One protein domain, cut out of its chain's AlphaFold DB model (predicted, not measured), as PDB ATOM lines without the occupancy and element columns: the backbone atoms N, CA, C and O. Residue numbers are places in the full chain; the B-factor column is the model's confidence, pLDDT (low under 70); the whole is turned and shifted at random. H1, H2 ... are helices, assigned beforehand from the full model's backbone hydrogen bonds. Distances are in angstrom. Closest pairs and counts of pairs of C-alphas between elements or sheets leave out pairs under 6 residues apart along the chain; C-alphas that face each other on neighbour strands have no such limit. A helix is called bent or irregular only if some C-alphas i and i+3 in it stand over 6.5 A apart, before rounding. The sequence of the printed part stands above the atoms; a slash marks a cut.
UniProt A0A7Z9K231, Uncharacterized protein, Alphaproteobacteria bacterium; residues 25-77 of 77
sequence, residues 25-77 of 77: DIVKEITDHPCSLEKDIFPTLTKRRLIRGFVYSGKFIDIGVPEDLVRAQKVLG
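This is residues 25 to 77 of the 77 residues of an uncharacterized protein of Alphaproteobacteria bacterium (UniProt A0A7Z9K231). Two small helical ends sit far from each other, joined by one long link that crosses the open space between them: at one end are H2 and the short helix H1, with a loop between them, and at the other end H3 is on its own. In the link, residues 52 to 58 stand free, and neither H1 nor H2 comes near H3. The printed part has 53 residues with three named helices, in the order H1, H2, H3 along the chain, and no named strand; the class is all helix. The whole is extended, with a radius of gyration of the C-alphas of 16.0 A, and its outline is elongated, 41 by 26 by 16 A along the three main axes.

H2, residues 37 to 47, touches no helix. H1, residues 25 to 29, is close to H2 but not clearly touching it, with 1 pair of C-alphas within 8 A. Their closest C-alphas are those of Glu 29 and Ile 41, 6.7 A apart, and their centres are 11.6 A apart. H3, residues 66 to 76, is apart from H2 and apart from H1. Pairs of O i and N i+4 are within hydrogen-bond range in 4 of 7 cases in H2, 5 of 7 in H3 and 0 of 1 in H1, where 2 of 2 pairs of O i and N i+3 are within range.

H2 runs from Leu 37, with its C-alpha at (212.417, 365.491, 281.415), to Lys 47, 14.2 A from first to last C-alpha. H2 is irregular, but only just: C-alphas 40 and 43 are 6.7 A apart, and the helix's line is a rough one. H1 begins at Asp 25, with its C-alpha at (200.116, 371.168, 282.220), and ends at Glu 29, 7.7 A from first to last C-alpha. H3 begins at Pro 66 and ends at Leu 76, with its C-alpha at (219.968, 368.198, 254.447), and measures 15.7 A from first to last C-alpha.

The two C-alphas farthest apart are those of Arg 48 and Gly 77, 42.0 A. The first and last printed C-alphas, of Asp 25 and Gly 77, are 37.7 A apart, and Gly 77 is the chain's last residue. The link from H1 to H2, 7 residues, is short but not tight. The link from H2 to H3, residues 48 to 65, is long, with 18 residues and no named element. The printed part has no cut. The mean pLDDT of the printed part is 92.7, and no printed residue is under 70.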
ATOM      1  N   ASP A  25     200.144 371.510 280.801       95.00
ATOM      2  CA  ASP A  25     200.116 371.168 282.220       95.00
ATOM      3  C   ASP A  25     201.294 370.304 282.677       95.00
ATOM      4  O   ASP A  25     201.555 370.247 283.876       95.00
ATOM      5  N   ILE A  26     202.075 369.717 281.760       94.19
ATOM      6  CA  ILE A  26     203.321 369.024 282.114       94.19
ATOM      7  C   ILE A  26     204.300 369.925 282.879       94.19
ATOM      8  O   ILE A  26     205.057 369.432 283.708       94.19
ATOM      9  N   VAL A  27     204.265 371.245 282.659       94.31
ATOM     10  CA  VAL A  27     205.135 372.186 283.384       94.31
ATOM     11  C   VAL A  27     204.844 372.209 284.885       94.31
ATOM     12  O   VAL A  27     205.728 372.547 285.661       94.31
ATOM     13  N   LYS A  28     203.635 371.811 285.308       94.75
ATOM     14  CA  LYS A  28     203.256 371.705 286.726       94.75
ATOM     15  C   LYS A  28     203.951 370.538 287.433       94.75
ATOM     16  O   LYS A  28     204.005 370.529 288.655       94.75
ATOM     17  N   GLU A  29     204.469 369.564 286.684       94.44
ATOM     18  CA  GLU A  29     205.258 368.452 287.232       94.44
ATOM     19  C   GLU A  29     206.696 368.891 287.575       94.44
ATOM     20  O   GLU A  29     207.411 368.165 288.258       94.44
ATOM     21  N   ILE A  30     207.132 370.071 287.114       95.31
ATOM     22  CA  ILE A  30     208.463 370.614 287.388       95.31
ATOM     23  C   ILE A  30     208.418 371.388 288.709       95.31
ATOM     24  O   ILE A  30     208.027 372.554 288.744       95.31
ATOM     25  N   THR A  31     208.820 370.735 289.798       95.38
ATOM     26  CA  THR A  31     208.843 371.332 291.147       95.38
ATOM     27  C   THR A  31     210.213 371.857 291.561       95.38
ATOM     28  O   THR A  31     210.285 372.769 292.380       95.38
ATOM     29  N   ASP A  32     211.284 371.313 290.980       94.81
ATOM     30  CA  ASP A  32     212.670 371.586 291.361       94.81
ATOM     31  C   ASP A  32     213.522 371.970 290.145       94.81
ATOM     32  O   ASP A  32     213.201 371.636 288.999       94.81
ATOM     33  N   HIS A  33     214.617 372.699 290.383       93.69
ATOM     34  CA  HIS A  33     215.511 373.183 289.331       93.69
ATOM     35  C   HIS A  33     216.990 372.928 289.663       93.69
ATOM     36  O   HIS A  33     217.410 373.202 290.789       93.69
ATOM     37  N   PRO A  34     217.805 372.483 288.682       95.06
ATOM     38  CA  PRO A  34     217.432 372.125 287.305       95.06
ATOM     39  C   PRO A  34     216.592 370.834 287.238       95.06
ATOM     40  O   PRO A  34     216.673 370.000 288.130       95.06
ATOM     41  N   CYS A  35     215.806 370.673 286.169       95.12
ATOM     42  CA  CYS A  35     214.959 369.496 285.939       95.12
ATOM     43  C   CYS A  35     215.228 368.893 284.555       95.12
ATOM     44  O   CYS A  35     215.264 369.612 283.553       95.12
ATOM     45  N   SER A  36     215.396 367.575 284.500       93.69
ATOM     46  CA  SER A  36     215.464 366.770 283.282       93.69
ATOM     47  C   SER A  36     214.127 366.083 283.040       93.69
ATOM     48  O   SER A  36     213.593 365.370 283.892       93.69
ATOM     49  N   LEU A  37     213.613 366.219 281.820       93.62
ATOM     50  CA  LEU A  37     212.417 365.491 281.415       93.62
ATOM     51  C   LEU A  37     212.636 363.975 281.488       93.62
ATOM     52  O   LEU A  37     211.786 363.260 282.009       93.62
ATOM     53  N   GLU A  38     213.780 363.480 281.012       92.69
ATOM     54  CA  GLU A  38     214.072 362.049 280.935       92.69
ATOM     55  C   GLU A  38     214.263 361.396 282.304       92.69
ATOM     56  O   GLU A  38     213.866 360.242 282.484       92.69
ATOM     57  N   LYS A  39     214.885 362.111 283.249       91.62
ATOM     58  CA  LYS A  39     215.256 361.567 284.563       91.62
ATOM     59  C   LYS A  39     214.206 361.834 285.631       91.62
ATOM     60  O   LYS A  39     213.934 360.935 286.426       91.62
ATOM     61  N   ASP A  40     213.583 363.009 285.612       93.50
ATOM     62  CA  ASP A  40     212.737 363.461 286.719       93.50
ATOM     63  C   ASP A  40     211.241 363.323 286.389       93.50
ATOM     64  O   ASP A  40     210.454 362.859 287.216       93.50
ATOM     65  N   ILE A  41     210.834 363.644 285.155       94.44
ATOM     66  CA  ILE A  41     209.408 363.741 284.785       94.44
ATOM     67  C   ILE A  41     208.878 362.457 284.130       94.44
ATOM     68  O   ILE A  41     207.881 361.867 284.564       94.44
ATOM     69  N   PHE A  42     209.532 361.981 283.071       93.69
ATOM     70  CA  PHE A  42     209.047 360.865 282.258       93.69
ATOM     71  C   PHE A  42     208.902 359.540 283.009       93.69
ATOM     72  O   PHE A  42     207.917 358.843 282.735       93.69
ATOM     73  N   PRO A  43     209.773 359.161 283.966       91.81
ATOM     74  CA  PRO A  43     209.568 357.943 284.745       91.81
ATOM     75  C   PRO A  43     208.243 357.964 285.521       91.81
ATOM     76  O   PRO A  43     207.529 356.957 285.563       91.81
ATOM     77  N   THR A  44     207.866 359.117 286.077       91.88
ATOM     78  CA  THR A  44     206.611 359.304 286.820       91.88
ATOM     79  C   THR A  44     205.397 359.227 285.898       91.88
ATOM     80  O   THR A  44     204.463 358.460 286.155       91.88
ATOM     81  N   LEU A  45     205.417 359.951 284.777       93.50
ATOM     82  CA  LEU A  45     204.322 359.926 283.802       93.50
ATOM     83  C   LEU A  45     204.156 358.547 283.145       93.50
ATOM     84  O   LEU A  45     203.037 358.108 282.873       93.50
ATOM     85  N   THR A  46     205.257 357.824 282.949       93.00
ATOM     86  CA  THR A  46     205.257 356.446 282.452       93.00
ATOM     87  C   THR A  46     204.560 355.497 283.426       93.00
ATOM     88  O   THR A  46     203.675 354.741 283.015       93.00
ATOM     89  N   LYS A  47     204.881 355.573 284.727       92.12
ATOM     90  CA  LYS A  47     204.194 354.798 285.780       92.12
ATOM     91  C   LYS A  47     202.689 355.091 285.808       92.12
ATOM     92  O   LYS A  47     201.892 354.169 285.958       92.12
ATOM     93  N   ARG A  48     202.304 356.354 285.577       94.00
ATOM     94  CA  ARG A  48     200.906 356.817 285.457       94.00
ATOM     95  C   ARG A  48     200.245 356.478 284.113       94.00
ATOM     96  O   ARG A  48     199.063 356.754 283.942       94.00
ATOM     97  N   ARG A  49     200.972 355.860 283.169       93.56
ATOM     98  CA  ARG A  49     200.509 355.511 281.809       93.56
ATOM     99  C   ARG A  49     200.062 356.719 280.972       93.56
ATOM    100  O   ARG A  49     199.196 356.587 280.111       93.56
ATOM    101  N   LEU A  50     200.673 357.878 281.209       94.06
ATOM    102  CA  LEU A  50     200.362 359.131 280.515       94.06
ATOM    103  C   LEU A  50     201.275 359.408 279.312       94.06
ATOM    104  O   LEU A  50     201.002 360.324 278.545       94.06
ATOM    105  N   ILE A  51     202.327 358.607 279.110       93.56
ATOM    106  CA  ILE A  51     203.218 358.720 277.949       93.56
ATOM    107  C   ILE A  51     202.948 357.587 276.962       93.56
ATOM    108  O   ILE A  51     202.820 356.417 277.333       93.56
ATOM    109  N   ARG A  52     202.927 357.942 275.677       93.00
ATOM    110  CA  ARG A  52     202.991 357.012 274.548       93.00
ATOM    111  C   ARG A  52     204.169 357.375 273.651       93.00
ATOM    112  O   ARG A  52     204.533 358.540 273.553       93.00
ATOM    113  N   GLY A  53     204.750 356.365 273.011       92.62
ATOM    114  CA  GLY A  53     205.799 356.544 272.012       92.62
ATOM    115  C   GLY A  53     205.221 356.454 270.604       92.62
ATOM    116  O   GLY A  53     204.304 355.668 270.363       92.62
ATOM    117  N   PHE A  54     205.779 357.232 269.684       92.81
ATOM    118  CA  PHE A  54     205.539 357.105 268.252       92.81
ATOM    119  C   PHE A  54     206.849 356.687 267.583       92.81
ATOM    120  O   PHE A  54     207.871 357.351 267.758       92.81
ATOM    121  N   VAL A  55     206.834 355.569 266.855       94.38
ATOM    122  CA  VAL A  55     208.030 355.081 266.159       94.38
ATOM    123  C   VAL A  55     208.117 355.763 264.806       94.38
ATOM    124  O   VAL A  55     207.275 355.550 263.938       94.38
ATOM    125  N   TYR A  56     209.163 356.560 264.632       92.88
ATOM    126  CA  TYR A  56     209.499 357.174 263.361       92.88
ATOM    127  C   TYR A  56     210.665 356.421 262.718       92.88
ATOM    128  O   TYR A  56     211.724 356.277 263.323       92.88
ATOM    129  N   SER A  57     210.466 355.933 261.493       91.69
ATOM    130  CA  SER A  57     211.463 355.166 260.733       91.69
ATOM    131  C   SER A  57     212.182 355.992 259.661       91.69
ATOM    132  O   SER A  57     212.835 355.430 258.785       91.69
ATOM    133  N   GLY A  58     212.020 357.318 259.677       90.19
ATOM    134  CA  GLY A  58     212.743 358.206 258.773       90.19
ATOM    135  C   GLY A  58     214.156 358.516 259.263       90.19
ATOM    136  O   GLY A  58     214.664 357.929 260.218       90.19
ATOM    137  N   LYS A  59     214.813 359.463 258.590       90.12
ATOM    138  CA  LYS A  59     216.176 359.866 258.946       90.12
ATOM    139  C   LYS A  59     216.181 360.565 260.309       90.12
ATOM    140  O   LYS A  59     215.393 361.480 260.535       90.12
ATOM    141  N   PHE A  60     217.105 360.159 261.172       91.38
ATOM    142  CA  PHE A  60     217.415 360.807 262.444       91.38
ATOM    143  C   PHE A  60     218.862 361.314 262.411       91.38
ATOM    144  O   PHE A  60     219.724 360.644 261.831       91.38
ATOM    145  N   ILE A  61     219.107 362.496 262.976       92.50
ATOM    146  CA  ILE A  61     220.414 363.158 263.073       92.50
ATOM    147  C   ILE A  61     220.521 363.722 264.490       92.50
ATOM    148  O   ILE A  61     219.687 364.542 264.873       92.50
ATOM    149  N   ASP A  62     221.548 363.320 265.232       92.50
ATOM    150  CA  ASP A  62     221.916 363.939 266.507       92.50
ATOM    151  C   ASP A  62     223.167 364.806 266.315       92.50
ATOM    152  O   ASP A  62     224.286 364.306 266.253       92.50
ATOM    153  N   ILE A  63     222.992 366.126 266.221       92.88
ATOM    154  CA  ILE A  63     224.113 367.060 266.022       92.88
ATOM    155  C   ILE A  63     225.060 367.151 267.230       92.88
ATOM    156  O   ILE A  63     226.141 367.724 267.100       92.88
ATOM    157  N   GLY A  64     224.681 366.596 268.389       90.75
ATOM    158  CA  GLY A  64     225.578 366.432 269.532       90.75
ATOM    159  C   GLY A  64     226.623 365.331 269.324       90.75
ATOM    160  O   GLY A  64     227.621 365.290 270.042       90.75
ATOM    161  N   VAL A  65     226.427 364.459 268.329       92.12
ATOM    162  CA  VAL A  65     227.383 363.430 267.912       92.12
ATOM    163  C   VAL A  65     228.190 363.960 266.713       92.12
ATOM    164  O   VAL A  65     227.600 364.231 265.662       92.12
ATOM    165  N   PRO A  66     229.528 364.110 266.818       94.38
ATOM    166  CA  PRO A  66     230.350 364.705 265.759       94.38
ATOM    167  C   PRO A  66     230.174 364.053 264.381       94.38
ATOM    168  O   PRO A  66     230.123 364.741 263.360       94.38
ATOM    169  N   GLU A  67     230.035 362.730 264.338       94.00
ATOM    170  CA  GLU A  67     229.844 361.972 263.101       94.00
ATOM    171  C   GLU A  67     228.497 362.287 262.433       94.00
ATOM    172  O   GLU A  67     228.410 362.398 261.206       94.00
ATOM    173  N   ASP A  68     227.449 362.474 263.234       94.38
ATOM    174  CA  ASP A  68     226.115 362.824 262.751       94.38
ATOM    175  C   ASP A  68     226.042 364.278 262.286       94.38
ATOM    176  O   ASP A  68     225.372 364.562 261.290       94.38
ATOM    177  N   LEU A  69     226.788 365.182 262.924       94.25
ATOM    178  CA  LEU A  69     226.926 366.563 262.466       94.25
ATOM    179  C   LEU A  69     227.536 366.632 261.055       94.25
ATOM    180  O   LEU A  69     227.009 367.329 260.187       94.25
ATOM    181  N   VAL A  70     228.599 365.865 260.785       94.19
ATOM    182  CA  VAL A  70     229.186 365.763 259.434       94.19
ATOM    183  C   VAL A  70     228.188 365.145 258.450       94.19
ATOM    184  O   VAL A  70     228.053 365.599 257.311       94.19
ATOM    185  N   ARG A  71     227.451 364.114 258.880       94.56
ATOM    186  CA  ARG A  71     226.423 363.454 258.064       94.56
ATOM    187  C   ARG A  71     225.275 364.399 257.697       94.56
ATOM    188  O   ARG A  71     224.769 364.304 256.578       94.56
ATOM    189  N   ALA A  72     224.891 365.317 258.586       94.19
ATOM    190  CA  ALA A  72     223.799 366.266 258.379       94.19
ATOM    191  C   ALA A  72     223.969 367.090 257.092       94.19
ATOM    192  O   ALA A  72     223.012 367.241 256.337       94.19
ATOM    193  N   GLN A  73     225.197 367.525 256.787       91.12
ATOM    194  CA  GLN A  73     225.512 368.316 255.588       91.12
ATOM    195  C   GLN A  73     225.166 367.596 254.277       91.12
ATOM    196  O   GLN A  73     224.787 368.237 253.307       91.12
ATOM    197  N   LYS A  74     225.268 366.262 254.245       90.75
ATOM    198  CA  LYS A  74     224.941 365.441 253.064       90.75
ATOM    199  C   LYS A  74     223.464 365.071 252.977       90.75
ATOM    200  O   LYS A  74     222.994 364.630 251.937       90.75
ATOM    201  N   VAL A  75     222.772 365.099 254.114       89.06
ATOM    202  CA  VAL A  75     221.393 364.619 254.246       89.06
ATOM    203  C   VAL A  75     220.382 365.758 254.105       89.06
ATOM    204  O   VAL A  75     219.246 365.484 253.713       89.06
ATOM    205  N   LEU A  76     220.787 366.983 254.456       86.19
ATOM    206  CA  LEU A  76     219.968 368.198 254.447       86.19
ATOM    207  C   LEU A  76     220.363 369.210 253.359       86.19
ATOM    208  O   LEU A  76     219.577 370.116 253.094       86.19
ATOM    209  N   GLY A  77     221.569 369.091 252.794       71.31
ATOM    210  CA  GLY A  77     221.991 369.832 251.601       71.31
ATOM    211  C   GLY A  77     221.489 369.163 250.334       71.31
ATOM    212  O   GLY A  77     221.199 369.910 249.377       71.31
TER     213      GLY A  77